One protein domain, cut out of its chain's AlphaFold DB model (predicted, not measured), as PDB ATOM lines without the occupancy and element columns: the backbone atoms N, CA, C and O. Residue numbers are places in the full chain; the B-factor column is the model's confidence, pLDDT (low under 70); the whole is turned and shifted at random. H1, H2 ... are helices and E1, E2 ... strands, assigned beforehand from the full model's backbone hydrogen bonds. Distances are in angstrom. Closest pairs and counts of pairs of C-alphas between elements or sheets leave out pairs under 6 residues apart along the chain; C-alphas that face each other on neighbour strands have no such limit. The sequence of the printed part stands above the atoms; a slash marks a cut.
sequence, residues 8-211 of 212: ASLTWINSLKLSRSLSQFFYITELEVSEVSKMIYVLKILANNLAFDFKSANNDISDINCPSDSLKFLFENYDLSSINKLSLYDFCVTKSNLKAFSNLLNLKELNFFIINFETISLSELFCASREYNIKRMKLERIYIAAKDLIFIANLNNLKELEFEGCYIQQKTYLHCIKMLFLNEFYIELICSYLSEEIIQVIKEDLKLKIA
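This is residues 8 to 211 of the 212 residues of an uncharacterized protein of Hamiltosporidium magnivora (UniProt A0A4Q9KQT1). What shape do these atoms make? The chain is wound in stacked turns, a solenoid: the parallel strands E3 to E7 stand side by side as a wall with one face bare, and the chain runs back between them on the other side through loops and the helices H1 to H4. Antiparallel strands lengthen the wall at both ends, E1 and E2 at the one and E8 and E9 at the other, where H5 lies near E9. What is it made of? The printed part has 204 residues with five named helices and nine named strands, in the order E1 E2 E3 H1 H2 E4 E5 H3 E6 H4 E7 E8 E9 H5; the sheet is mixed and runs from E1 to E9 in chain order. The class is mixed, helices and strands, with 89 residues in named elements, under half. How compact is it? It is compact, with a radius of gyration of the C-alphas of 18.0 A and spans of 56 by 38 by 32 A.

What comes first? E1 is residues 8 to 11, with C-alpha 8 at (141.498, 126.963, 128.304); E2 is residues 15 to 20, 16.8 A long, and E3 residues 26 to 33, 19.0 A. H1 is residues 36 to 47, 16.2 A, and H2 residues 71 to 77, 10.0 A. What follows? E4 is residues 85 to 89, 13.6 A, with C-alpha 85 at (138.021, 141.109, 125.074), and E5 is residues 109 to 113, 13.3 A. H3 is residues 122 to 125, E6 residues 136 to 140, 13.4 A, and H4 residues 146 to 153, 10.7 A. What comes last? E7 is residues 160 to 164, E8 residues 177 to 181 and E9 residues 186 to 190. H5 is residues 196 to 205, 14.1 A, and ends with C-alpha 205 at (127.281, 164.598, 122.216).

Where is the sheet antiparallel? E1 E2 E3 and E7 E8 E9 are meanders, each strand the antiparallel neighbour of the one before. N 10 and O 16 are 3.0 A apart across E1 and E2, and N 17 and O 30 2.9 A across E2 and E3. N 161 and O 179 are 3.0 A apart across E7 and E8, and N 188 and O 180 2.8 A across E8 and E9. Where is it parallel? E3 bends by 64 degrees at residue 30, and N 31 and O 85 are 3.0 A apart across E3 and E4. N 88 and O 111, N 112 and O 138, and N 139 and O 162 are each 2.9 A apart across E4 and E5, E5 and E6, and E6 and E7. Strand-helix-strand units, two parallel neighbours with helices between, are E3, H1 H2, E4; E5, H3, E6; and E6, H4, E7, each with a right-handed crossover. How do the helices stand? H1 is on the sheet, over E2 and E3 at a height over the sheet of 10.3 A, as two layers, a helix on one face of a sheet. H2, H3 and H4 are not on it, and H5 only grazes it with residues 198 to 203. Which helices touch? H1, with residues 36 to 40 alone, touches H2 at a shallow tilt of 19 degrees, closest at the C-alphas of Ile 40 and Leu 74, 6.0 A. H3 touches H4, closest at the C-alphas of Ser 123 and Asp 148, 5.1 A; H4 and H5 only just touch, with 3 pairs of C-alphas within 8 A, closest at those of Leu 149 and Asp 205, 6.3 A. In H1, H2, H4 and H5 every O i to N i+4 pair is within hydrogen-bond range; H3 is too short for one.

How far does it reach? The two C-alphas farthest apart, those of Leu 50 and Glu 196, are 56.6 A apart. Is it cut, and which links are long? The printed part has no cut; the links H1 to H2, E4 to E5 and E7 to E8 are long. Where is confidence low? The pLDDT is under 70 at residues 55 to 69 and 192 to 193; the mean of the printed part is 85.5.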
ATOM      1  N   ALA A   8     141.603 127.179 126.866       83.44
ATOM      2  CA  ALA A   8     141.498 126.963 128.304       83.44
ATOM      3  C   ALA A   8     140.984 128.227 128.995       83.44
ATOM      4  O   ALA A   8     141.355 129.337 128.622       83.44
ATOM      5  N   SER A   9     140.162 128.062 130.028       79.19
ATOM      6  CA  SER A   9     139.686 129.162 130.868       79.19
ATOM      7  C   SER A   9     140.120 128.948 132.309       79.19
ATOM      8  O   SER A   9     139.927 127.863 132.861       79.19
ATOM      9  N   LEU A  10     140.670 129.984 132.935       80.25
ATOM     10  CA  LEU A  10     140.913 130.011 134.375       80.25
ATOM     11  C   LEU A  10     139.957 131.033 134.983       80.25
ATOM     12  O   LEU A  10     140.013 132.200 134.614       80.25
ATOM     13  N   THR A  11     139.088 130.602 135.898       73.56
ATOM     14  CA  THR A  11     138.055 131.444 136.526       73.56
ATOM     15  C   THR A  11     138.211 131.446 138.043       73.56
ATOM     16  O   THR A  11     137.983 130.421 138.688       73.56
ATOM     17  N   TRP A  12     138.629 132.579 138.605       74.31
ATOM     18  CA  TRP A  12     138.711 132.868 140.043       74.31
ATOM     19  C   TRP A  12     138.027 134.232 140.292       74.31
ATOM     20  O   TRP A  12     137.001 134.510 139.683       74.31
ATOM     21  N   ILE A  13     138.577 135.102 141.153       74.50
ATOM     22  CA  ILE A  13     138.167 136.522 141.273       74.50
ATOM     23  C   ILE A  13     138.394 137.277 139.954       74.50
ATOM     24  O   ILE A  13     137.643 138.179 139.597       74.50
ATOM     25  N   ASN A  14     139.432 136.873 139.230       85.31
ATOM     26  CA  ASN A  14     139.698 137.289 137.867       85.31
ATOM     27  C   ASN A  14     139.516 136.090 136.940       85.31
ATOM     28  O   ASN A  14     139.675 134.942 137.379       85.31
ATOM     29  N   SER A  15     139.276 136.345 135.659       86.94
ATOM     30  CA  SER A  15     139.247 135.287 134.659       86.94
ATOM     31  C   SER A  15     140.157 135.590 133.477       86.94
ATOM     32  O   SER A  15     140.458 136.742 133.167       86.94
ATOM     33  N   LEU A  16     140.662 134.535 132.846       90.81
ATOM     34  CA  LEU A  16     141.376 134.646 131.582       90.81
ATOM     35  C   LEU A  16     141.012 133.484 130.668       90.81
ATOM     36  O   LEU A  16     140.868 132.341 131.118       90.81
ATOM     37  N   LYS A  17     140.883 133.789 129.378       91.44
ATOM     38  CA  LYS A  17     140.744 132.806 128.309       91.44
ATOM     39  C   LYS A  17     142.038 132.746 127.517       91.44
ATOM     40  O   LYS A  17     142.554 133.767 127.058       91.44
ATOM     41  N   LEU A  18     142.534 131.530 127.355       89.50
ATOM     42  CA  LEU A  18     143.728 131.200 126.603       89.50
ATOM     43  C   LEU A  18     143.328 130.548 125.291       89.50
ATOM     44  O   LEU A  18     142.465 129.671 125.270       89.50
ATOM     45  N   SER A  19     144.013 130.939 124.227       87.31
ATOM     46  CA  SER A  19     143.963 130.267 122.933       87.31
ATOM     47  C   SER A  19     145.339 129.715 122.599       87.31
ATOM     48  O   SER A  19     146.360 130.284 122.995       87.31
ATOM     49  N   ARG A  20     145.379 128.596 121.880       87.06
ATOM     50  CA  ARG A  20     146.624 127.968 121.439       87.06
ATOM     51  C   ARG A  20     146.994 128.401 120.025       87.06
ATOM     52  O   ARG A  20     146.184 128.326 119.107       87.06
ATOM     53  N   SER A  21     148.245 128.809 119.836       83.19
ATOM     54  CA  SER A  21     148.801 129.124 118.520       83.19
ATOM     55  C   SER A  21     149.174 127.860 117.737       83.19
ATOM     56  O   SER A  21     149.329 126.773 118.299       83.19
ATOM     57  N   LEU A  22     149.403 128.004 116.427       81.94
ATOM     58  CA  LEU A  22     149.943 126.927 115.580       81.94
ATOM     59  C   LEU A  22     151.317 126.439 116.069       81.94
ATOM     60  O   LEU A  22     151.629 125.254 115.978       81.94
ATOM     61  N   SER A  23     152.099 127.345 116.659       81.19
ATOM     62  CA  SER A  23     153.382 127.057 117.313       81.19
ATOM     63  C   SER A  23     153.226 126.388 118.683       81.19
ATOM     64  O   SER A  23     154.209 126.180 119.383       81.19
ATOM     65  N   GLN A  24     151.996 126.027 119.061       80.69
ATOM     66  CA  GLN A  24     151.617 125.336 120.290       80.69
ATOM     67  C   GLN A  24     151.786 126.121 121.595       80.69
ATOM     68  O   GLN A  24     151.590 125.537 122.662       80.69
ATOM     69  N   PHE A  25     152.070 127.419 121.525       85.12
ATOM     70  CA  PHE A  25     152.081 128.285 122.700       85.12
ATOM     71  C   PHE A  25     150.685 128.828 123.004       85.12
ATOM     72  O   PHE A  25     149.908 129.110 122.092       85.12
ATOM     73  N   PHE A  26     150.380 129.008 124.284       87.38
ATOM     74  CA  PHE A  26     149.154 129.655 124.733       87.38
ATOM     75  C   PHE A  26     149.333 131.168 124.853       87.38
ATOM     76  O   PHE A  26     150.331 131.642 125.388       87.38
ATOM     77  N   TYR A  27     148.331 131.920 124.417       89.19
ATOM     78  CA  TYR A  27     148.256 133.371 124.571       89.19
ATOM     79  C   TYR A  27     146.879 133.774 125.102       89.19
ATOM     80  O   TYR A  27     145.902 133.037 124.953       89.19
ATOM     81  N   ILE A  28     146.800 134.938 125.745       91.88
ATOM     82  CA  ILE A  28     145.562 135.429 126.360       91.88
ATOM     83  C   ILE A  28     144.730 136.160 125.306       91.88
ATOM     84  O   ILE A  28     145.210 137.094 124.663       91.88
ATOM     85  N   THR A  29     143.476 135.743 125.148       94.62
ATOM     86  CA  THR A  29     142.508 136.376 124.240       94.62
ATOM     87  C   THR A  29     141.436 137.159 124.972       94.62
ATOM     88  O   THR A  29     140.965 138.169 124.453       94.62
ATOM     89  N   GLU A  30     141.056 136.712 126.166       96.38
ATOM     90  CA  GLU A  30     140.043 137.375 126.983       96.38
ATOM     91  C   GLU A  30     140.562 137.521 128.407       96.38
ATOM     92  O   GLU A  30     141.216 136.610 128.924       96.38
ATOM     93  N   LEU A  31     140.287 138.666 129.018       95.31
ATOM     94  CA  LEU A  31     140.737 138.993 130.361       95.31
ATOM     95  C   LEU A  31     139.613 139.679 131.134       95.31
ATOM     96  O   LEU A  31     139.052 140.671 130.673       95.31
ATOM     97  N   GLU A  32     139.323 139.186 132.331       94.94
ATOM     98  CA  GLU A  32     138.423 139.821 133.286       94.94
ATOM     99  C   GLU A  32     139.202 140.142 134.559       94.94
ATOM    100  O   GLU A  32     139.805 139.253 135.167       94.94
ATOM    101  N   VAL A  33     139.223 141.415 134.951       93.25
ATOM    102  CA  VAL A  33     140.008 141.900 136.090       93.25
ATOM    103  C   VAL A  33     139.090 142.572 137.102       93.25
ATOM    104  O   VAL A  33     138.574 143.656 136.849       93.25
ATOM    105  N   SER A  34     138.942 141.938 138.258       90.44
ATOM    106  CA  SER A  34     138.328 142.502 139.464       90.44
ATOM    107  C   SER A  34     139.390 142.942 140.479       90.44
ATOM    108  O   SER A  34     139.191 143.872 141.247       90.44
ATOM    109  N   GLU A  35     140.560 142.291 140.480       88.38
ATOM    110  CA  GLU A  35     141.649 142.586 141.413       88.38
ATOM    111  C   GLU A  35     143.000 142.583 140.688       88.38
ATOM    112  O   GLU A  35     143.573 141.529 140.379       88.38
ATOM    113  N   VAL A  36     143.507 143.786 140.398       87.94
ATOM    114  CA  VAL A  36     144.701 144.012 139.566       87.94
ATOM    115  C   VAL A  36     145.937 143.320 140.147       87.94
ATOM    116  O   VAL A  36     146.604 142.571 139.430       87.94
ATOM    117  N   SER A  37     146.186 143.473 141.453       85.38
ATOM    118  CA  SER A  37     147.295 142.817 142.164       85.38
ATOM    119  C   SER A  37     147.309 141.294 141.959       85.38
ATOM    120  O   SER A  37     148.350 140.705 141.646       85.38
ATOM    121  N   LYS A  38     146.147 140.632 142.070       86.38
ATOM    122  CA  LYS A  38     146.046 139.179 141.851       86.38
ATOM    123  C   LYS A  38     146.251 138.802 140.391       86.38
ATOM    124  O   LYS A  38     146.870 137.774 140.123       86.38
ATOM    125  N   MET A  39     145.775 139.615 139.446       89.56
ATOM    126  CA  MET A  39     146.015 139.357 138.025       89.56
ATOM    127  C   MET A  39     147.509 139.433 137.696       89.56
ATOM    128  O   MET A  39     148.041 138.530 137.057       89.56
ATOM    129  N   ILE A  40     148.213 140.450 138.203       87.62
ATOM    130  CA  ILE A  40     149.668 140.576 138.037       87.62
ATOM    131  C   ILE A  40     150.385 139.326 138.563       87.62
ATOM    132  O   ILE A  40     151.281 138.808 137.897       87.62
ATOM    133  N   TYR A  41     149.982 138.815 139.730       85.38
ATOM    134  CA  TYR A  41     150.550 137.590 140.295       85.38
ATOM    135  C   TYR A  41     150.327 136.363 139.394       85.38
ATOM    136  O   TYR A  41     151.260 135.595 139.156       85.38
ATOM    137  N   VAL A  42     149.120 136.197 138.841       86.62
ATOM    138  CA  VAL A  42     148.813 135.113 137.893       86.62
ATOM    139  C   VAL A  42     149.665 135.235 136.629       86.62
ATOM    140  O   VAL A  42     150.293 134.255 136.227       86.62
ATOM    141  N   LEU A  43     149.757 136.427 136.034       87.88
ATOM    142  CA  LEU A  43     150.580 136.639 134.842       87.88
ATOM    143  C   LEU A  43     152.064 136.378 135.107       87.88
ATOM    144  O   LEU A  43     152.727 135.793 134.255       87.88
ATOM    145  N   LYS A  44     152.574 136.715 136.297       85.88
ATOM    146  CA  LYS A  44     153.950 136.390 136.705       85.88
ATOM    147  C   LYS A  44     154.208 134.881 136.700       85.88
ATOM    148  O   LYS A  44     155.261 134.444 136.242       85.88
ATOM    149  N   ILE A  45     153.265 134.079 137.199       84.25
ATOM    150  CA  ILE A  45     153.384 132.612 137.191       84.25
ATOM    151  C   ILE A  45     153.389 132.084 135.757       84.25
ATOM    152  O   ILE A  45     154.228 131.253 135.408       84.25
ATOM    153  N   LEU A  46     152.461 132.563 134.929       85.69
ATOM    154  CA  LEU A  46     152.312 132.084 133.559       85.69
ATOM    155  C   LEU A  46     153.494 132.496 132.665       85.69
ATOM    156  O   LEU A  46     153.963 131.675 131.886       85.69
ATOM    157  N   ALA A  47     154.038 133.704 132.840       85.06
ATOM    158  CA  ALA A  47     155.193 134.202 132.088       85.06
ATOM    159  C   ALA A  47     156.480 133.388 132.332       85.06
ATOM    160  O   ALA A  47     157.363 133.349 131.478       85.06
ATOM    161  N   ASN A  48     156.591 132.703 133.476       82.88
ATOM    162  CA  ASN A  48     157.716 131.812 133.778       82.88
ATOM    163  C   ASN A  48     157.584 130.423 133.128       82.88
ATOM    164  O   ASN A  48     158.480 129.588 133.264       82.88
ATOM    165  N   ASN A  49     156.470 130.139 132.451       82.50
ATOM    166  CA  ASN A  49     156.200 128.840 131.858       82.50
ATOM    167  C   ASN A  49     156.373 128.893 130.333       82.50
ATOM    168  O   ASN A  49     155.672 129.615 129.632       82.50
ATOM    169  N   LEU A  50     157.274 128.049 129.818       82.06
ATOM    170  CA  LEU A  50     157.617 127.961 128.394       82.06
ATOM    171  C   LEU A  50     156.436 127.587 127.482       82.06
ATOM    172  O   LEU A  50     156.564 127.691 126.270       82.06
ATOM    173  N   ALA A  51     155.304 127.132 128.022       83.69
ATOM    174  CA  ALA A  51     154.102 126.851 127.241       83.69
ATOM    175  C   ALA A  51     153.313 128.113 126.837       83.69
ATOM    176  O   ALA A  51     152.354 127.990 126.074       83.69
ATOM    177  N   PHE A  52     153.679 129.299 127.333       82.75
ATOM    178  CA  PHE A  52     152.951 130.551 127.111       82.75
ATOM    179  C   PHE A  52     153.770 131.558 126.296       82.75
ATOM    180  O   PHE A  52     154.976 131.688 126.484       82.75
ATOM    181  N   ASP A  53     153.095 132.289 125.408       78.25
ATOM    182  CA  ASP A  53     153.685 133.282 124.495       78.25
ATOM    183  C   ASP A  53     153.487 134.722 124.979       78.25
ATOM    184  O   ASP A  53     153.180 135.623 124.206       78.25
ATOM    185  N   PHE A  54     153.599 134.963 126.282       76.38
ATOM    186  CA  PHE A  54     153.646 136.329 126.788       76.38
ATOM    187  C   PHE A  54     154.832 136.490 127.718       76.38
ATOM    188  O   PHE A  54     154.994 135.786 128.715       76.38
ATOM    189  N   LYS A  55     155.703 137.422 127.340       69.75
ATOM    190  CA  LYS A  55     156.916 137.747 128.080       69.75
ATOM    191  C   LYS A  55     156.616 138.875 129.046       69.75
ATOM    192  O   LYS A  55     155.825 139.772 128.744       69.75
ATOM    193  N   SER A  56     157.293 138.850 130.189       68.62
ATOM    194  CA  SER A  56     157.431 140.081 130.947       68.62
ATOM    195  C   SER A  56     158.349 141.028 130.177       68.62
ATOM    196  O   SER A  56     159.426 140.631 129.737       68.62
ATOM    197  N   ALA A  57     157.921 142.275 130.007       64.38
ATOM    198  CA  ALA A  57     158.750 143.327 129.434       64.38
ATOM    199  C   ALA A  57     159.887 143.754 130.386       64.38
ATOM    200  O   ALA A  57     160.873 144.325 129.929       64.38
ATOM    201  N   ASN A  58     159.776 143.445 131.686       58.59
ATOM    202  CA  ASN A  58     160.755 143.788 132.714       58.59
ATOM    203  C   ASN A  58     161.243 142.526 133.440       58.59
ATOM    204  O   ASN A  58     160.517 141.913 134.217       58.59
ATOM    205  N   ASN A  59     162.510 142.162 133.223       49.81
ATOM    206  CA  ASN A  59     163.125 140.976 133.835       49.81
ATOM    207  C   ASN A  59     163.335 141.103 135.362       49.81
ATOM    208  O   ASN A  59     163.553 140.090 136.022       49.81
ATOM    209  N   ASP A  60     163.217 142.311 135.928       50.47
ATOM    210  CA  ASP A  60     163.366 142.609 137.363       50.47
ATOM    211  C   ASP A  60     162.002 142.742 138.072       50.47
ATOM    212  O   ASP A  60     161.660 143.781 138.630       50.47
ATOM    213  N   ILE A  61     161.190 141.677 138.088       53.47
ATOM    214  CA  ILE A  61     160.015 141.602 138.995       53.47
ATOM    215  C   ILE A  61     160.417 141.059 140.385       53.47
ATOM    216  O   ILE A  61     159.577 140.552 141.142       53.47
ATOM    217  N   SER A  62     161.707 141.077 140.717       48.88
ATOM    218  CA  SER A  62     162.204 140.881 142.079       48.88
ATOM    219  C   SER A  62     162.241 142.240 142.780       48.88
ATOM    220  O   SER A  62     162.933 143.142 142.328       48.88
ATOM    221  N   ASP A  63     161.482 142.366 143.869       48.75
ATOM    222  CA  ASP A  63     161.468 143.505 144.806       48.75
ATOM    223  C   ASP A  63     160.776 144.814 144.396       48.75
ATOM    224  O   ASP A  63     161.112 145.889 144.896       48.75
ATOM    225  N   ILE A  64     159.715 144.761 143.589       46.75
ATOM    226  CA  ILE A  64     158.883 145.956 143.396       46.75
ATOM    227  C   ILE A  64     157.796 146.010 144.480       46.75
ATOM    228  O   ILE A  64     156.735 145.398 144.350       46.75
ATOM    229  N   ASN A  65     158.038 146.825 145.516       42.12
ATOM    230  CA  ASN A  65     156.990 147.538 146.260       42.12
ATOM    231  C   ASN A  65     156.267 148.479 145.280       42.12
ATOM    232  O   ASN A  65     156.465 149.694 145.280       42.12
ATOM    233  N   CYS A  66     155.510 147.910 144.349       44.38
ATOM    234  CA  CYS A  66     154.727 148.680 143.402       44.38
ATOM    235  C   CYS A  66     153.470 149.137 144.143       44.38
ATOM    236  O   CYS A  66     152.972 148.376 144.975       44.38
ATOM    237  N   PRO A  67     152.890 150.307 143.844       50.16
ATOM    238  CA  PRO A  67     151.463 150.477 144.073       50.16
ATOM    239  C   PRO A  67     150.764 149.461 143.154       50.16
ATOM    240  O   PRO A  67     150.499 149.739 141.985       50.16
ATOM    241  N   SER A  68     150.588 148.237 143.653       53.88
ATOM    242  CA  SER A  68     150.340 146.990 142.918       53.88
ATOM    243  C   SER A  68     148.979 146.921 142.219       53.88
ATOM    244  O   SER A  68     148.635 145.905 141.626       53.88
ATOM    245  N   ASP A  69     148.236 148.024 142.211       61.91
ATOM    246  CA  ASP A  69     146.848 148.090 141.768       61.91
ATOM    247  C   ASP A  69     146.657 148.919 140.490       61.91
ATOM    248  O   ASP A  69     145.537 149.261 140.116       61.91
ATOM    249  N   SER A  70     147.742 149.258 139.787       82.06
ATOM    250  CA  SER A  70     147.643 150.012 138.536       82.06
ATOM    251  C   SER A  70     147.460 149.103 137.318       82.06
ATOM    252  O   SER A  70     148.322 148.289 136.986       82.06
ATOM    253  N   LEU A  71     146.376 149.327 136.570       90.62
ATOM    254  CA  LEU A  71     146.173 148.767 135.231       90.62
ATOM    255  C   LEU A  71     147.348 149.082 134.304       90.62
ATOM    256  O   LEU A  71     147.736 148.248 133.493       90.62
ATOM    257  N   LYS A  72     147.944 150.270 134.430       90.62
ATOM    258  CA  LYS A  72     149.101 150.644 133.615       90.62
ATOM    259  C   LYS A  72     150.269 149.693 133.845       90.62
ATOM    260  O   LYS A  72     150.850 149.216 132.880       90.62
ATOM    261  N   PHE A  73     150.549 149.344 135.101       88.06
ATOM    262  CA  PHE A  73     151.571 148.347 135.403       88.06
ATOM    263  C   PHE A  73     151.240 146.999 134.747       88.06
ATOM    264  O   PHE A  73     152.107 146.408 134.110       88.06
ATOM    265  N   LEU A  74     149.991 146.535 134.856       89.56
ATOM    266  CA  LEU A  74     149.547 145.279 134.248       89.56
ATOM    267  C   LEU A  74     149.776 145.250 132.724       89.56
ATOM    268  O   LEU A  74     150.335 144.287 132.209       89.56
ATOM    269  N   PHE A  75     149.370 146.298 132.007       90.75
ATOM    270  CA  PHE A  75     149.404 146.321 130.540       90.75
ATOM    271  C   PHE A  75     150.734 146.803 129.935       90.75
ATOM    272  O   PHE A  75     150.970 146.578 128.750       90.75
ATOM    273  N   GLU A  76     151.614 147.445 130.712       86.44
ATOM    274  CA  GLU A  76     152.969 147.806 130.260       86.44
ATOM    275  C   GLU A  76     154.001 146.699 130.525       86.44
ATOM    276  O   GLU A  76     154.955 146.568 129.762       86.44
ATOM    277  N   ASN A  77     153.829 145.893 131.582       85.69
ATOM    278  CA  ASN A  77     154.825 144.884 131.973       85.69
ATOM    279  C   ASN A  77     154.621 143.511 131.335       85.69
ATOM    280  O   ASN A  77     155.516 142.672 131.442       85.69
ATOM    281  N   TYR A  78     153.479 143.260 130.704       85.69
ATOM    282  CA  TYR A  78     153.169 141.983 130.068       85.69
ATOM    283  C   TYR A  78     152.696 142.222 128.637       85.69
ATOM    284  O   TYR A  78     151.883 143.115 128.392       85.69
ATOM    285  N   ASP A  79     153.182 141.411 127.694       85.94
ATOM    286  CA  ASP A  79     152.670 141.443 126.322       85.94
ATOM    287  C   ASP A  79     151.249 140.866 126.271       85.94
ATOM    288  O   ASP A  79     151.027 139.661 126.162       85.94
ATOM    289  N   LEU A  80     150.277 141.765 126.388       90.00
ATOM    290  CA  LEU A  80     148.847 141.479 126.326       90.00
ATOM    291  C   LEU A  80     148.222 141.994 125.023       90.00
ATOM    292  O   LEU A  80     147.013 142.215 124.938       90.00
ATOM    293  N   SER A  81     149.041 142.179 123.983       88.00
ATOM    294  CA  SER A  81     148.605 142.699 122.685       88.00
ATOM    295  C   SER A  81     147.575 141.804 121.988       88.00
ATOM    296  O   SER A  81     146.802 142.295 121.172       88.00
ATOM    297  N   SER A  82     147.520 140.511 122.322       91.12
ATOM    298  CA  SER A  82     146.581 139.539 121.738       91.12
ATOM    299  C   SER A  82     145.165 139.586 122.326       91.12
ATOM    300  O   SER A  82     144.261 138.944 121.781       91.12
ATOM    301  N   ILE A  83     144.945 140.345 123.407       95.00
ATOM    302  CA  ILE A  83     143.624 140.462 124.029       95.00
ATOM    303  C   ILE A  83     142.642 141.088 123.039       95.00
ATOM    304  O   ILE A  83     142.867 142.169 122.495       95.00
ATOM    305  N   ASN A  84     141.515 140.408 122.846       97.06
ATOM    306  CA  ASN A  84     140.400 140.873 122.033       97.06
ATOM    307  C   ASN A  84     139.152 141.212 122.864       97.06
ATOM    308  O   ASN A  84     138.293 141.942 122.365       97.06
ATOM    309  N   LYS A  85     139.081 140.764 124.124       98.19
ATOM    310  CA  LYS A  85     138.021 141.109 125.074       98.19
ATOM    311  C   LYS A  85     138.599 141.431 126.450       98.19
ATOM    312  O   LYS A  85     139.349 140.632 127.006       98.19
ATOM    313  N   LEU A  86     138.218 142.580 126.998       97.81
ATOM    314  CA  LEU A  86     138.609 143.021 128.335       97.81
ATOM    315  C   LEU A  86     137.366 143.419 129.126       97.81
ATOM    316  O   LEU A  86     136.603 144.267 128.671       97.81
ATOM    317  N   SER A  87     137.202 142.855 130.317       97.38
ATOM    318  CA  SER A  87     136.196 143.289 131.286       97.38
ATOM    319  C   SER A  87     136.871 143.720 132.586       97.38
ATOM    320  O   SER A  87     137.742 143.016 133.097       97.38
ATOM    321  N   LEU A  88     136.477 144.864 133.134       95.62
ATOM    322  CA  LEU A  88     136.984 145.384 134.404       95.62
ATOM    323  C   LEU A  88     135.846 145.530 135.411       95.62
ATOM    324  O   LEU A  88     134.796 146.059 135.050       95.62
ATOM    325  N   TYR A  89     136.074 145.116 136.656       93.81
ATOM    326  CA  TYR A  89     135.047 145.064 137.698       93.81
ATOM    327  C   TYR A  89     135.501 145.733 138.994       93.81
ATOM    328  O   TYR A  89     136.530 145.359 139.536       93.81
ATOM    329  N   ASP A  90     134.692 146.647 139.524       89.38
ATOM    330  CA  ASP A  90     134.690 147.055 140.939       89.38
ATOM    331  C   ASP A  90     136.055 147.488 141.521       89.38
ATOM    332  O   ASP A  90     136.516 146.981 142.544       89.38
ATOM    333  N   PHE A  91     136.730 148.446 140.870       86.75
ATOM    334  CA  PHE A  91     137.915 149.103 141.440       86.75
ATOM    335  C   PHE A  91     138.069 150.572 141.012       86.75
ATOM    336  O   PHE A  91     137.459 151.054 140.051       86.75
ATOM    337  N   CYS A  92     138.917 151.300 141.747       88.44
ATOM    338  CA  CYS A  92     139.224 152.707 141.496       88.44
ATOM    339  C   CYS A  92     140.318 152.894 140.439       88.44
ATOM    340  O   CYS A  92     141.383 152.274 140.482       88.44
ATOM    341  N   VAL A  93     140.099 153.840 139.530       89.56
ATOM    342  CA  VAL A  93     141.053 154.238 138.497       89.56
ATOM    343  C   VAL A  93     141.542 155.659 138.774       89.56
ATOM    344  O   VAL A  93     140.793 156.631 138.689       89.56
ATOM    345  N   THR A  94     142.837 155.785 139.065       90.38
ATOM    346  CA  THR A  94     143.504 157.073 139.322       90.38
ATOM    347  C   THR A  94     144.444 157.478 138.180       90.38
ATOM    348  O   THR A  94     144.641 156.734 137.217       90.38
ATOM    349  N   LYS A  95     145.088 158.649 138.303       91.31
ATOM    350  CA  LYS A  95     146.113 159.152 137.366       91.31
ATOM    351  C   LYS A  95     147.292 158.206 137.106       91.31
ATOM    352  O   LYS A  95     147.956 158.366 136.084       91.31
ATOM    353  N   SER A  96     147.555 157.214 137.961       89.12
ATOM    354  CA  SER A  96     148.572 156.193 137.662       89.12
ATOM    355  C   SER A  96     148.219 155.358 136.424       89.12
ATOM    356  O   SER A  96     149.113 154.818 135.781       89.12
ATOM    357  N   ASN A  97     146.939 155.314 136.042       92.06
ATOM    358  CA  ASN A  97     146.432 154.518 134.926       92.06
ATOM    359  C   ASN A  97     146.351 155.277 133.592       92.06
ATOM    360  O   ASN A  97     145.821 154.747 132.617       92.06
ATOM    361  N   LEU A  98     146.877 156.504 133.518       93.62
ATOM    362  CA  LEU A  98     146.908 157.266 132.268       93.62
ATOM    363  C   LEU A  98     147.576 156.455 131.151       93.62
ATOM    364  O   LEU A  98     148.722 156.018 131.293       93.62
ATOM    365  N   LYS A  99     146.868 156.315 130.025       94.69
ATOM    366  CA  LYS A  99     147.294 155.567 128.830       94.69
ATOM    367  C   LYS A  99     147.558 154.072 129.071       94.69
ATOM    368  O   LYS A  99     148.258 153.455 128.262       94.69
ATOM    369  N   ALA A 100     146.991 153.480 130.127       93.75
ATOM    370  CA  ALA A 100     147.147 152.056 130.434       93.75
ATOM    371  C   ALA A 100     146.790 151.139 129.248       93.75
ATOM    372  O   ALA A 100     147.394 150.088 129.087       93.75
ATOM    373  N   PHE A 101     145.856 151.538 128.382       95.25
ATOM    374  CA  PHE A 101     145.404 150.736 127.237       95.25
ATOM    375  C   PHE A 101     146.059 151.140 125.914       95.25
ATOM    376  O   PHE A 101     145.577 150.795 124.836       95.25
ATOM    377  N   SER A 102     147.172 151.874 125.954       92.38
ATOM    378  CA  SER A 102     147.859 152.359 124.749       92.38
ATOM    379  C   SER A 102     148.295 151.252 123.775       92.38
ATOM    380  O   SER A 102     148.349 151.510 122.573       92.38
ATOM    381  N   ASN A 103     148.536 150.032 124.265       90.06
ATOM    382  CA  ASN A 103     149.004 148.897 123.463       90.06
ATOM    383  C   ASN A 103     147.904 147.882 123.086       90.06
ATOM    384  O   ASN A 103     148.173 146.946 122.337       90.06
ATOM    385  N   LEU A 104     146.660 148.061 123.550       93.81
ATOM    386  CA  LEU A 104     145.557 147.109 123.334       93.81
ATOM    387  C   LEU A 104     144.851 147.313 121.979       93.81
ATOM    388  O   LEU A 104     143.647 147.548 121.908       93.81
ATOM    389  N   LEU A 105     145.604 147.245 120.879       93.25
ATOM    390  CA  LEU A 105     145.096 147.562 119.533       93.25
ATOM    391  C   LEU A 105     144.187 146.475 118.940       93.25
ATOM    392  O   LEU A 105     143.390 146.758 118.044       93.25
ATOM    393  N   ASN A 106     144.283 145.243 119.441       95.19
ATOM    394  CA  ASN A 106     143.450 144.120 119.001       95.19
ATOM    395  C   ASN A 106     142.128 144.004 119.775       95.19
ATOM    396  O   ASN A 106     141.322 143.122 119.469       95.19
ATOM    397  N   LEU A 107     141.893 144.893 120.747       97.25
ATOM    398  CA  LEU A 107     140.705 144.879 121.586       97.25
ATOM    399  C   LEU A 107     139.451 145.156 120.749       97.25
ATOM    400  O   LEU A 107     139.332 146.204 120.119       97.25
ATOM    401  N   LYS A 108     138.514 144.204 120.747       98.12
ATOM    402  CA  LYS A 108     137.230 144.265 120.032       98.12
ATOM    403  C   LYS A 108     136.057 144.482 120.977       98.12
ATOM    404  O   LYS A 108     135.056 145.056 120.558       98.12
ATOM    405  N   GLU A 109     136.163 144.013 122.212       98.56
ATOM    406  CA  GLU A 109     135.129 144.146 123.232       98.56
ATOM    407  C   GLU A 109     135.734 144.699 124.516       98.56
ATOM    408  O   GLU A 109     136.746 144.189 125.001       98.56
ATOM    409  N   LEU A 110     135.122 145.755 125.046       98.25
ATOM    410  CA  LEU A 110     135.570 146.408 126.264       98.25
ATOM    411  C   LEU A 110     134.398 146.672 127.195       98.25
ATOM    412  O   LEU A 110     133.489 147.428 126.863       98.25
ATOM    413  N   ASN A 111     134.466 146.097 128.385       98.00
ATOM    414  CA  ASN A 111     133.421 146.221 129.376       98.00
ATOM    415  C   ASN A 111     133.985 146.814 130.668       98.00
ATOM    416  O   ASN A 111     135.041 146.398 131.149       98.00
ATOM    417  N   PHE A 112     133.272 147.769 131.246       97.44
ATOM    418  CA  PHE A 112     133.576 148.303 132.564       97.44
ATOM    419  C   PHE A 112     132.328 148.199 133.437       97.44
ATOM    420  O   PHE A 112     131.251 148.648 133.045       97.44
ATOM    421  N   PHE A 113     132.499 147.656 134.636       96.06
ATOM    422  CA  PHE A 113     131.432 147.416 135.594       96.06
ATOM    423  C   PHE A 113     131.811 148.031 136.935       96.06
ATOM    424  O   PHE A 113     132.789 147.615 137.552       96.06
ATOM    425  N   ILE A 114     131.033 149.013 137.394       93.88
ATOM    426  CA  ILE A 114     131.199 149.641 138.714       93.88
ATOM    427  C   ILE A 114     132.627 150.193 138.880       93.88
ATOM    428  O   ILE A 114     133.328 149.929 139.849       93.88
ATOM    429  N   ILE A 115     133.101 150.940 137.883       93.12
ATOM    430  CA  ILE A 115     134.447 151.519 137.908       93.12
ATOM    431  C   ILE A 115     134.378 152.969 138.364       93.12
ATOM    432  O   ILE A 115     133.689 153.797 137.763       93.12
ATOM    433  N   ASN A 116     135.134 153.275 139.418       91.06
ATOM    434  CA  ASN A 116     135.239 154.625 139.950       91.06
ATOM    435  C   ASN A 116     136.440 155.355 139.336       91.06
ATOM    436  O   ASN A 116     137.593 155.122 139.702       91.06
ATOM    437  N   PHE A 117     136.164 156.258 138.402       90.62
ATOM    438  CA  PHE A 117     137.155 157.142 137.801       90.62
ATOM    439  C   PHE A 117     137.369 158.379 138.686       90.62
ATOM    440  O   PHE A 117     136.643 159.363 138.576       90.62
ATOM    441  N   GLU A 118     138.356 158.336 139.586       87.44
ATOM    442  CA  GLU A 118     138.519 159.371 140.620       87.44
ATOM    443  C   GLU A 118     139.075 160.693 140.075       87.44
ATOM    444  O   GLU A 118     138.542 161.772 140.319       87.44
ATOM    445  N   THR A 119     140.215 160.619 139.385       84.62
ATOM    446  CA  THR A 119     141.030 161.795 139.010       84.62
ATOM    447  C   THR A 119     141.311 161.886 137.517       84.62
ATOM    448  O   THR A 119     141.991 162.818 137.078       84.62
ATOM    449  N   ILE A 120     140.809 160.914 136.758       91.69
ATOM    450  CA  ILE A 120     140.878 160.845 135.301       91.69
ATOM    451  C   ILE A 120     139.514 160.432 134.764       91.69
ATOM    452  O   ILE A 120     138.629 160.108 135.541       91.69
ATOM    453  N   SER A 121     139.341 160.417 133.451       93.38
ATOM    454  CA  SER A 121     138.149 159.876 132.801       93.38
ATOM    455  C   SER A 121     138.480 158.666 131.928       93.38
ATOM    456  O   SER A 121     139.654 158.386 131.672       93.38
ATOM    457  N   LEU A 122     137.457 157.950 131.452       95.12
ATOM    458  CA  LEU A 122     137.623 156.729 130.653       95.12
ATOM    459  C   LEU A 122     138.535 156.954 129.444       95.12
ATOM    460  O   LEU A 122     139.450 156.169 129.201       95.12
ATOM    461  N   SER A 123     138.325 158.050 128.715       95.56
ATOM    462  CA  SER A 123     139.121 158.412 127.536       95.56
ATOM    463  C   SER A 123     140.621 158.550 127.826       95.56
ATOM    464  O   SER A 123     141.445 158.287 126.952       95.56
ATOM    465  N   GLU A 124     141.008 158.891 129.056       96.44
ATOM    466  CA  GLU A 124     142.412 159.063 129.442       96.44
ATOM    467  C   GLU A 124     143.153 157.740 129.694       96.44
ATOM    468  O   GLU A 124     144.382 157.734 129.809       96.44
ATOM    469  N   LEU A 125     142.443 156.606 129.725       95.88
ATOM    470  CA  LEU A 125     143.061 155.277 129.681       95.88
ATOM    471  C   LEU A 125     143.690 154.975 128.313       95.88
ATOM    472  O   LEU A 125     144.529 154.080 128.205       95.88
ATOM    473  N   PHE A 126     143.325 155.731 127.276       96.25
ATOM    474  CA  PHE A 126     143.735 155.508 125.895       96.25
ATOM    475  C   PHE A 126     144.763 156.530 125.411       96.25
ATOM    476  O   PHE A 126     144.971 157.600 125.985       96.25
ATOM    477  N   CYS A 127     145.430 156.192 124.311       94.50
ATOM    478  CA  CYS A 127     146.308 157.102 123.595       94.50
ATOM    479  C   CYS A 127     145.526 157.779 122.463       94.50
ATOM    480  O   CYS A 127     145.175 157.124 121.488       94.50
ATOM    481  N   ALA A 128     145.301 159.091 122.557       90.38
ATOM    482  CA  ALA A 128     144.520 159.846 121.569       90.38
ATOM    483  C   ALA A 128     145.094 159.826 120.134       90.38
ATOM    484  O   ALA A 128     144.384 160.149 119.191       90.38
ATOM    485  N   SER A 129     146.368 159.462 119.955       91.25
ATOM    486  CA  SER A 129     147.012 159.362 118.638       91.25
ATOM    487  C   SER A 129     146.883 157.977 117.995       91.25
ATOM    488  O   SER A 129     147.564 157.708 117.007       91.25
ATOM    489  N   ARG A 130     146.106 157.064 118.589       92.00
ATOM    490  CA  ARG A 130     145.937 155.689 118.112       92.00
ATOM    491  C   ARG A 130     144.485 155.420 117.749       92.00
ATOM    492  O   ARG A 130     143.574 155.854 118.446       92.00
ATOM    493  N   GLU A 131     144.303 154.656 116.681       93.69
ATOM    494  CA  GLU A 131     143.010 154.086 116.321       93.69
ATOM    495  C   GLU A 131     142.835 152.728 117.009       93.69
ATOM    496  O   GLU A 131     143.765 151.918 117.069       93.69
ATOM    497  N   TYR A 132     141.636 152.492 117.541       95.44
ATOM    498  CA  TYR A 132     141.291 151.283 118.279       95.44
ATOM    499  C   TYR A 132     140.217 150.485 117.536       95.44
ATOM    500  O   TYR A 132     139.267 151.039 116.982       95.44
ATOM    501  N   ASN A 133     140.339 149.158 117.565       95.62
ATOM    502  CA  ASN A 133     139.438 148.235 116.868       95.62
ATOM    503  C   ASN A 133     138.217 147.813 117.706       95.62
ATOM    504  O   ASN A 133     137.634 146.754 117.456       95.62
ATOM    505  N   ILE A 134     137.835 148.624 118.700       97.62
ATOM    506  CA  ILE A 134     136.729 148.330 119.614       97.62
ATOM    507  C   ILE A 134     135.424 148.339 118.819       97.62
ATOM    508  O   ILE A 134     135.069 149.336 118.198       97.62
ATOM    509  N   LYS A 135     134.719 147.209 118.845       97.69
ATOM    510  CA  LYS A 135     133.431 146.994 118.175       97.69
ATOM    511  C   LYS A 135     132.267 146.989 119.148       97.69
ATOM    512  O   LYS A 135     131.154 147.307 118.746       97.69
ATOM    513  N   ARG A 136     132.507 146.592 120.394       98.12
ATOM    514  CA  ARG A 136     131.487 146.514 121.436       98.12
ATOM    515  C   ARG A 136     132.003 147.153 122.709       98.12
ATOM    516  O   ARG A 136     133.133 146.870 123.114       98.12
ATOM    517  N   MET A 137     131.177 147.988 123.323       98.06
ATOM    518  CA  MET A 137     131.477 148.582 124.616       98.06
ATOM    519  C   MET A 137     130.265 148.515 125.540       98.06
ATOM    520  O   MET A 137     129.195 148.994 125.171       98.06
ATOM    521  N   LYS A 138     130.448 147.975 126.749       97.44
ATOM    522  CA  LYS A 138     129.453 148.037 127.826       97.44
ATOM    523  C   LYS A 138     130.005 148.823 129.006       97.44
ATOM    524  O   LYS A 138     131.069 148.494 129.526       97.44
ATOM    525  N   LEU A 139     129.274 149.841 129.440       96.44
ATOM    526  CA  LEU A 139     129.572 150.604 130.645       96.44
ATOM    527  C   LEU A 139     128.408 150.444 131.615       96.44
ATOM    528  O   LEU A 139     127.271 150.770 131.282       96.44
ATOM    529  N   GLU A 140     128.692 149.955 132.815       95.50
ATOM    530  CA  GLU A 140     127.678 149.719 133.836       95.50
ATOM    531  C   GLU A 140     128.026 150.448 135.132       95.50
ATOM    532  O   GLU A 140     129.057 150.172 135.746       95.50
ATOM    533  N   ARG A 141     127.132 151.336 135.582       94.31
ATOM    534  CA  ARG A 141     127.235 152.079 136.849       94.31
ATOM    535  C   ARG A 141     128.517 152.906 136.945       94.31
ATOM    536  O   ARG A 141     129.240 152.860 137.936       94.31
ATOM    537  N   ILE A 142     128.787 153.668 135.889       93.25
ATOM    538  CA  ILE A 142     130.000 154.482 135.730       93.25
ATOM    539  C   ILE A 142     129.641 155.951 135.531       93.25
ATOM    540  O   ILE A 142     128.633 156.272 134.897       93.25
ATOM    541  N   TYR A 143     130.501 156.835 136.037       91.81
ATOM    542  CA  TYR A 143     130.504 158.255 135.693       91.81
ATOM    543  C   TYR A 143     131.087 158.478 134.289       91.81
ATOM    544  O   TYR A 143     132.251 158.162 134.046       91.81
ATOM    545  N   ILE A 144     130.312 159.071 133.382       91.19
ATOM    546  CA  ILE A 144     130.726 159.366 132.005       91.19
ATOM    547  C   ILE A 144     130.810 160.883 131.820       91.19
ATOM    548  O   ILE A 144     129.800 161.598 131.856       91.19
ATOM    549  N   ALA A 145     132.030 161.383 131.603       89.75
ATOM    550  CA  ALA A 145     132.269 162.790 131.302       89.75
ATOM    551  C   ALA A 145     131.970 163.100 129.825       89.75
ATOM    552  O   ALA A 145     132.073 162.231 128.961       89.75
ATOM    553  N   ALA A 146     131.723 164.371 129.494       87.62
ATOM    554  CA  ALA A 146     131.519 164.800 128.102       87.62
ATOM    555  C   ALA A 146     132.687 164.398 127.174       87.62
ATOM    556  O   ALA A 146     132.475 163.945 126.053       87.62
ATOM    557  N   LYS A 147     133.933 164.481 127.659       89.94
ATOM    558  CA  LYS A 147     135.112 164.027 126.902       89.94
ATOM    559  C   LYS A 147     135.139 162.520 126.629       89.94
ATOM    560  O   LYS A 147     135.724 162.107 125.632       89.94
ATOM    561  N   ASP A 148     134.506 161.707 127.473       93.50
ATOM    562  CA  ASP A 148     134.414 160.265 127.242       93.50
ATOM    563  C   ASP A 148     133.417 159.961 126.127       93.50
ATOM    564  O   ASP A 148     133.704 159.117 125.285       93.50
ATOM    565  N   LEU A 149     132.309 160.707 126.050       90.50
ATOM    566  CA  LEU A 149     131.372 160.617 124.927       90.50
ATOM    567  C   LEU A 149     132.046 161.003 123.606       90.50
ATOM    568  O   LEU A 149     131.919 160.275 122.628       90.50
ATOM    569  N   ILE A 150     132.834 162.085 123.595       89.25
ATOM    570  CA  ILE A 150     133.612 162.495 122.410       89.25
ATOM    571  C   ILE A 150     134.590 161.392 121.992       89.25
ATOM    572  O   ILE A 150     134.726 161.097 120.808       89.25
ATOM    573  N   PHE A 151     135.283 160.776 122.952       92.94
ATOM    574  CA  PHE A 151     136.171 159.651 122.669       92.94
ATOM    575  C   PHE A 151     135.413 158.459 122.073       92.94
ATOM    576  O   PHE A 151     135.837 157.939 121.045       92.94
ATOM    577  N   ILE A 152     134.288 158.065 122.676       92.62
ATOM    578  CA  ILE A 152     133.452 156.954 122.203       92.62
ATOM    579  C   ILE A 152     132.932 157.229 120.787       92.62
ATOM    580  O   ILE A 152     132.994 156.343 119.941       92.62
ATOM    581  N   ALA A 153     132.492 158.457 120.503       87.06
ATOM    582  CA  ALA A 153     132.032 158.869 119.176       87.06
ATOM    583  C   ALA A 153     133.127 158.776 118.097       87.06
ATOM    584  O   ALA A 153     132.818 158.587 116.926       87.06
ATOM    585  N   ASN A 154     134.404 158.867 118.483       89.44
ATOM    586  CA  ASN A 154     135.544 158.735 117.572       89.44
ATOM    587  C   ASN A 154     136.014 157.277 117.382       89.44
ATOM    588  O   ASN A 154     136.997 157.034 116.679       89.44
ATOM    589  N   LEU A 155     135.356 156.288 118.000       91.94
ATOM    590  CA  LEU A 155     135.643 154.872 117.764       91.94
ATOM    591  C   LEU A 155     134.971 154.410 116.461       91.94
ATOM    592  O   LEU A 155     133.892 153.827 116.480       91.94
ATOM    593  N   ASN A 156     135.648 154.606 115.327       89.94
ATOM    594  CA  ASN A 156     135.128 154.313 113.976       89.94
ATOM    595  C   ASN A 156     134.640 152.866 113.761       89.94
ATOM    596  O   ASN A 156     133.863 152.591 112.849       89.94
ATOM    597  N   ASN A 157     135.127 151.924 114.570       92.94
ATOM    598  CA  ASN A 157     134.789 150.505 114.470       92.94
ATOM    599  C   ASN A 157     133.645 150.076 115.401       92.94
ATOM    600  O   ASN A 157     133.265 148.900 115.372       92.94
ATOM    601  N   LEU A 158     133.116 150.991 116.224       94.75
ATOM    602  CA  LEU A 158     132.088 150.699 117.214       94.75
ATOM    603  C   LEU A 158     130.779 150.313 116.518       94.75
ATOM    604  O   LEU A 158     130.287 151.008 115.635       94.75
ATOM    605  N   LYS A 159     130.232 149.165 116.911       95.31
ATOM    606  CA  LYS A 159     128.978 148.596 116.397       95.31
ATOM    607  C   LYS A 159     127.891 148.556 117.455       95.31
ATOM    608  O   LYS A 159     126.713 148.588 117.125       95.31
ATOM    609  N   GLU A 160     128.292 148.455 118.714       95.69
ATOM    610  CA  GLU A 160     127.389 148.298 119.842       95.69
ATOM    611  C   GLU A 160     127.936 149.062 121.043       95.69
ATOM    612  O   GLU A 160     129.099 148.892 121.424       95.69
ATOM    613  N   LEU A 161     127.081 149.893 121.630       94.75
ATOM    614  CA  LEU A 161     127.352 150.634 122.852       94.75
ATOM    615  C   LEU A 161     126.196 150.428 123.820       94.75
ATOM    616  O   LEU A 161     125.039 150.647 123.463       94.75
ATOM    617  N   GLU A 162     126.515 150.036 125.043       93.81
ATOM    618  CA  GLU A 162     125.539 149.848 126.106       93.81
ATOM    619  C   GLU A 162     125.922 150.684 127.326       93.81
ATOM    620  O   GLU A 162     127.047 150.600 127.824       93.81
ATOM    621  N   PHE A 163     124.971 151.479 127.810       91.88
ATOM    622  CA  PHE A 163     125.041 152.150 129.102       91.88
ATOM    623  C   PHE A 163     124.002 151.540 130.034       91.88
ATOM    624  O   PHE A 163     122.822 151.533 129.704       91.88
ATOM    625  N   GLU A 164     124.402 151.080 131.213       91.56
ATOM    626  CA  GLU A 164     123.484 150.524 132.209       91.56
ATOM    627  C   GLU A 164     123.699 151.199 133.563       91.56
ATOM    628  O   GLU A 164     124.766 151.095 134.159       91.56
ATOM    629  N   GLY A 165     122.705 151.933 134.068       90.56
ATOM    630  CA  GLY A 165     122.839 152.593 135.374       90.56
ATOM    631  C   GLY A 165     123.912 153.693 135.417       90.56
ATOM    632  O   GLY A 165     124.416 154.004 136.495       90.56
ATOM    633  N   CYS A 166     124.324 154.239 134.269       91.19
ATOM    634  CA  CYS A 166     125.408 155.218 134.176       91.19
ATOM    635  C   CYS A 166     124.988 156.624 134.619       91.19
ATOM    636  O   CYS A 166     123.834 157.034 134.495       91.19
ATOM    637  N   TYR A 167     125.973 157.396 135.076       89.94
ATOM    638  CA  TYR A 167     125.822 158.812 135.384       89.94
ATOM    639  C   TYR A 167     126.515 159.645 134.303       89.94
ATOM    640  O   TYR A 167     127.737 159.770 134.296       89.94
ATOM    641  N   ILE A 168     125.742 160.180 133.360       85.75
ATOM    642  CA  ILE A 168     126.257 160.874 132.173       85.75
ATOM    643  C   ILE A 168     125.996 162.366 132.344       85.75
ATOM    644  O   ILE A 168     124.856 162.769 132.565       85.75
ATOM    645  N   GLN A 169     127.047 163.188 132.265       79.31
ATOM    646  CA  GLN A 169     126.945 164.655 132.366       79.31
ATOM    647  C   GLN A 169     126.071 165.147 133.536       79.31
ATOM    648  O   GLN A 169     125.194 165.994 133.386       79.31
ATOM    649  N   GLN A 170     126.324 164.617 134.729       76.31
ATOM    650  CA  GLN A 170     125.607 164.985 135.952       76.31
ATOM    651  C   GLN A 170     124.151 164.485 136.063       76.31
ATOM    652  O   GLN A 170     123.431 164.872 136.987       76.31
ATOM    653  N   LYS A 171     123.722 163.586 135.171       81.06
ATOM    654  CA  LYS A 171     122.385 162.979 135.182       81.06
ATOM    655  C   LYS A 171     122.477 161.466 135.327       81.06
ATOM    656  O   LYS A 171     123.294 160.818 134.676       81.06
ATOM    657  N   THR A 172     121.634 160.903 136.190       79.44
ATOM    658  CA  THR A 172     121.573 159.456 136.433       79.44
ATOM    659  C   THR A 172     120.603 158.799 135.465       79.44
ATOM    660  O   THR A 172     119.417 159.122 135.465       79.44
ATOM    661  N   TYR A 173     121.087 157.818 134.710       79.25
ATOM    662  CA  TYR A 173     120.281 157.011 133.803       79.25
ATOM    663  C   TYR A 173     120.209 155.586 134.338       79.25
ATOM    664  O   TYR A 173     121.127 154.793 134.164       79.25
ATOM    665  N   LEU A 174     119.115 155.272 135.035       78.06
ATOM    666  CA  LEU A 174     118.940 153.984 135.718       78.06
ATOM    667  C   LEU A 174     118.683 152.812 134.761       78.06
ATOM    668  O   LEU A 174     118.894 151.663 135.139       78.06
ATOM    669  N   HIS A 175     118.211 153.086 133.545       81.75
ATOM    670  CA  HIS A 175     117.843 152.060 132.572       81.75
ATOM    671  C   HIS A 175     118.982 151.756 131.596       81.75
ATOM    672  O   HIS A 175     119.844 152.596 131.343       81.75
ATOM    673  N   CYS A 176     118.958 150.542 131.041       86.19
ATOM    674  CA  CYS A 176     119.866 150.123 129.982       86.19
ATOM    675  C   CYS A 176     119.542 150.883 128.689       86.19
ATOM    676  O   CYS A 176     118.438 150.754 128.165       86.19
ATOM    677  N   ILE A 177     120.499 151.652 128.175       87.62
ATOM    678  CA  ILE A 177     120.461 152.282 126.856       87.62
ATOM    679  C   ILE A 177     121.406 151.494 125.961       87.62
ATOM    680  O   ILE A 177     122.626 151.582 126.110       87.62
ATOM    681  N   LYS A 178     120.843 150.753 125.009       90.50
ATOM    682  CA  LYS A 178     121.609 150.030 124.000       90.50
ATOM    683  C   LYS A 178     121.503 150.729 122.652       90.50
ATOM    684  O   LYS A 178     120.406 151.041 122.191       90.50
ATOM    685  N   MET A 179     122.649 150.957 122.022       90.62
ATOM    686  CA  MET A 179     122.770 151.590 120.713       90.62
ATOM    687  C   MET A 179     123.463 150.635 119.751       90.62
ATOM    688  O   MET A 179     124.566 150.159 120.030       90.62
ATOM    689  N   LEU A 180     122.829 150.379 118.609       90.81
ATOM    690  CA  LEU A 180     123.434 149.665 117.490       90.81
ATOM    691  C   LEU A 180     123.825 150.666 116.411       90.81
ATOM    692  O   LEU A 180     122.975 151.375 115.883       90.81
ATOM    693  N   PHE A 181     125.105 150.714 116.067       88.69
ATOM    694  CA  PHE A 181     125.612 151.581 115.011       88.69
ATOM    695  C   PHE A 181     125.401 150.895 113.664       88.69
ATOM    696  O   PHE A 181     126.042 149.892 113.344       88.69
ATOM    697  N   LEU A 182     124.479 151.445 112.874       84.06
ATOM    698  CA  LEU A 182     124.188 150.982 111.518       84.06
ATOM    699  C   LEU A 182     125.278 151.454 110.547       84.06
ATOM    700  O   LEU A 182     125.644 150.741 109.615       84.06
ATOM    701  N   ASN A 183     125.790 152.666 110.775       82.25
ATOM    702  CA  ASN A 183     126.948 153.264 110.113       82.25
ATOM    703  C   ASN A 183     127.469 154.449 110.954       82.25
ATOM    704  O   ASN A 183     126.981 154.689 112.056       82.25
ATOM    705  N   GLU A 184     128.428 155.209 110.420       74.62
ATOM    706  CA  GLU A 184     129.062 156.354 111.096       74.62
ATOM    707  C   GLU A 184     128.097 157.492 111.493       74.62
ATOM    708  O   GLU A 184     128.433 158.314 112.341       74.62
ATOM    709  N   PHE A 185     126.889 157.542 110.921       77.06
ATOM    710  CA  PHE A 185     125.904 158.599 111.175       77.06
ATOM    711  C   PHE A 185     124.622 158.116 111.845       77.06
ATOM    712  O   PHE A 185     123.875 158.945 112.366       77.06
ATOM    713  N   TYR A 186     124.318 156.820 111.780       78.94
ATOM    714  CA  TYR A 186     123.012 156.287 112.152       78.94
ATOM    715  C   TYR A 186     123.118 155.220 113.231       78.94
ATOM    716  O   TYR A 186     123.872 154.255 113.097       78.94
ATOM    717  N   ILE A 187     122.272 155.367 114.247       85.12
ATOM    718  CA  ILE A 187     122.076 154.374 115.296       85.12
ATOM    719  C   ILE A 187     120.627 153.916 115.376       85.12
ATOM    720  O   ILE A 187     119.701 154.689 115.137       85.12
ATOM    721  N   GLU A 188     120.449 152.669 115.782       85.94
ATOM    722  CA  GLU A 188     119.190 152.127 116.272       85.94
ATOM    723  C   GLU A 188     119.256 152.064 117.801       85.94
ATOM    724  O   GLU A 188     120.225 151.554 118.374       85.94
ATOM    725  N   LEU A 189     118.241 152.612 118.470       84.44
ATOM    726  CA  LEU A 189     118.137 152.552 119.923       84.44
ATOM    727  C   LEU A 189     117.255 151.378 120.332       84.44
ATOM    728  O   LEU A 189     116.069 151.336 120.013       84.44
ATOM    729  N   ILE A 190     117.824 150.461 121.105       82.56
ATOM    730  CA  ILE A 190     117.109 149.325 121.680       82.56
ATOM    731  C   ILE A 190     116.920 149.621 123.162       82.56
ATOM    732  O   ILE A 190     117.774 149.321 123.994       82.56
ATOM    733  N   CYS A 191     115.820 150.286 123.500       74.62
ATOM    734  CA  CYS A 191     115.544 150.690 124.871       74.62
ATOM    735  C   CYS A 191     114.032 150.781 125.106       74.62
ATOM    736  O   CYS A 191     113.299 151.281 124.255       74.62
ATOM    737  N   SER A 192     113.556 150.309 126.258       61.56
ATOM    738  CA  SER A 192     112.130 150.332 126.604       61.56
ATOM    739  C   SER A 192     111.644 151.693 127.119       61.56
ATOM    740  O   SER A 192     110.442 151.946 127.085       61.56
ATOM    741  N   TYR A 193     112.551 152.579 127.561       68.69
ATOM    742  CA  TYR A 193     112.210 153.870 128.173       68.69
ATOM    743  C   TYR A 193     113.249 154.954 127.840       68.69
ATOM    744  O   TYR A 193     114.197 155.177 128.590       68.69
ATOM    745  N   LEU A 194     113.064 155.647 126.713       71.69
ATOM    746  CA  LEU A 194     113.878 156.805 126.325       71.69
ATOM    747  C   LEU A 194     113.107 158.100 126.585       71.69
ATOM    748  O   LEU A 194     112.048 158.316 125.999       71.69
ATOM    749  N   SER A 195     113.640 158.973 127.440       76.25
ATOM    750  CA  SER A 195     113.162 160.353 127.539       76.25
ATOM    751  C   SER A 195     113.711 161.195 126.379       76.25
ATOM    752  O   SER A 195     114.772 160.893 125.825       76.25
ATOM    753  N   GLU A 196     113.020 162.283 126.023       78.81
ATOM    754  CA  GLU A 196     113.500 163.242 125.010       78.81
ATOM    755  C   GLU A 196     114.887 163.802 125.356       78.81
ATOM    756  O   GLU A 196     115.717 164.028 124.479       78.81
ATOM    757  N   GLU A 197     115.164 163.954 126.647       79.00
ATOM    758  CA  GLU A 197     116.452 164.396 127.171       79.00
ATOM    759  C   GLU A 197     117.592 163.419 126.844       79.00
ATOM    760  O   GLU A 197     118.650 163.850 126.388       79.00
ATOM    761  N   ILE A 198     117.374 162.105 127.007       76.38
ATOM    762  CA  ILE A 198     118.359 161.075 126.632       76.38
ATOM    763  C   ILE A 198     118.623 161.120 125.131       76.38
ATOM    764  O   ILE A 198     119.769 161.079 124.688       76.38
ATOM    765  N   ILE A 199     117.552 161.221 124.342       78.44
ATOM    766  CA  ILE A 199     117.640 161.317 122.884       78.44
ATOM    767  C   ILE A 199     118.468 162.538 122.477       78.44
ATOM    768  O   ILE A 199     119.272 162.442 121.547       78.44
ATOM    769  N   GLN A 200     118.300 163.666 123.169       81.19
ATOM    770  CA  GLN A 200     119.051 164.882 122.885       81.19
ATOM    771  C   GLN A 200     120.540 164.723 123.199       81.19
ATOM    772  O   GLN A 200     121.356 165.008 122.329       81.19
ATOM    773  N   VAL A 201     120.892 164.180 124.370       78.12
ATOM    774  CA  VAL A 201     122.289 163.883 124.748       78.12
ATOM    775  C   VAL A 201     122.956 162.988 123.701       78.12
ATOM    776  O   VAL A 201     124.044 163.287 123.216       78.12
ATOM    777  N   ILE A 202     122.276 161.920 123.279       78.81
ATOM    778  CA  ILE A 202     122.786 161.002 122.252       78.81
ATOM    779  C   ILE A 202     123.014 161.729 120.917       78.81
ATOM    780  O   ILE A 202     124.052 161.544 120.283       78.81
ATOM    781  N   LYS A 203     122.072 162.570 120.478       80.06
ATOM    782  CA  LYS A 203     122.197 163.308 119.212       80.06
ATOM    783  C   LYS A 203     123.291 164.371 119.252       80.06
ATOM    784  O   LYS A 203     124.017 164.521 118.274       80.06
ATOM    785  N   GLU A 204     123.390 165.122 120.344       82.75
ATOM    786  CA  GLU A 204     124.306 166.256 120.462       82.75
ATOM    787  C   GLU A 204     125.741 165.808 120.745       82.75
ATOM    788  O   GLU A 204     126.657 166.206 120.022       82.75
ATOM    789  N   ASP A 205     125.939 164.948 121.746       80.12
ATOM    790  CA  ASP A 205     127.281 164.598 122.216       80.12
ATOM    791  C   ASP A 205     127.948 163.529 121.355       80.12
ATOM    792  O   ASP A 205     129.160 163.586 121.136       80.12
ATOM    793  N   LEU A 206     127.171 162.572 120.835       78.19
ATOM    794  CA  LEU A 206     127.699 161.564 119.914       78.19
ATOM    795  C   LEU A 206     127.615 162.009 118.446       78.19
ATOM    796  O   LEU A 206     128.233 161.380 117.595       78.19
ATOM    797  N   LYS A 207     126.907 163.110 118.142       78.88
ATOM    798  CA  LYS A 207     126.683 163.636 116.777       78.88
ATOM    799  C   LYS A 207     125.989 162.641 115.835       78.88
ATOM    800  O   LYS A 207     126.239 162.641 114.628       78.88
ATOM    801  N   LEU A 208     125.100 161.807 116.375       78.25
ATOM    802  CA  LEU A 208     124.433 160.722 115.648       78.25
ATOM    803  C   LEU A 208     122.973 161.051 115.323       78.25
ATOM    804  O   LEU A 208     122.303 161.815 116.019       78.25
ATOM    805  N   LYS A 209     122.452 160.427 114.266       76.25
ATOM    806  CA  LYS A 209     121.026 160.404 113.924       76.25
ATOM    807  C   LYS A 209     120.417 159.075 114.358       76.25
ATOM    808  O   LYS A 209     121.031 158.024 114.215       76.25
ATOM    809  N   ILE A 210     119.182 159.122 114.845       75.94
ATOM    810  CA  ILE A 210     118.427 157.921 115.217       75.94
ATOM    811  C   ILE A 210     117.648 157.448 113.988       75.94
ATOM    812  O   ILE A 210     116.900 158.234 113.401       75.94
ATOM    813  N   ALA A 211     117.850 156.193 113.599       76.06
ATOM    814  CA  ALA A 211     116.971 155.495 112.674       76.06
ATOM    815  C   ALA A 211     115.684 155.117 113.425       76.06
ATOM    816  O   ALA A 211     115.757 154.560 114.520       76.06
TER     817      ALA A 211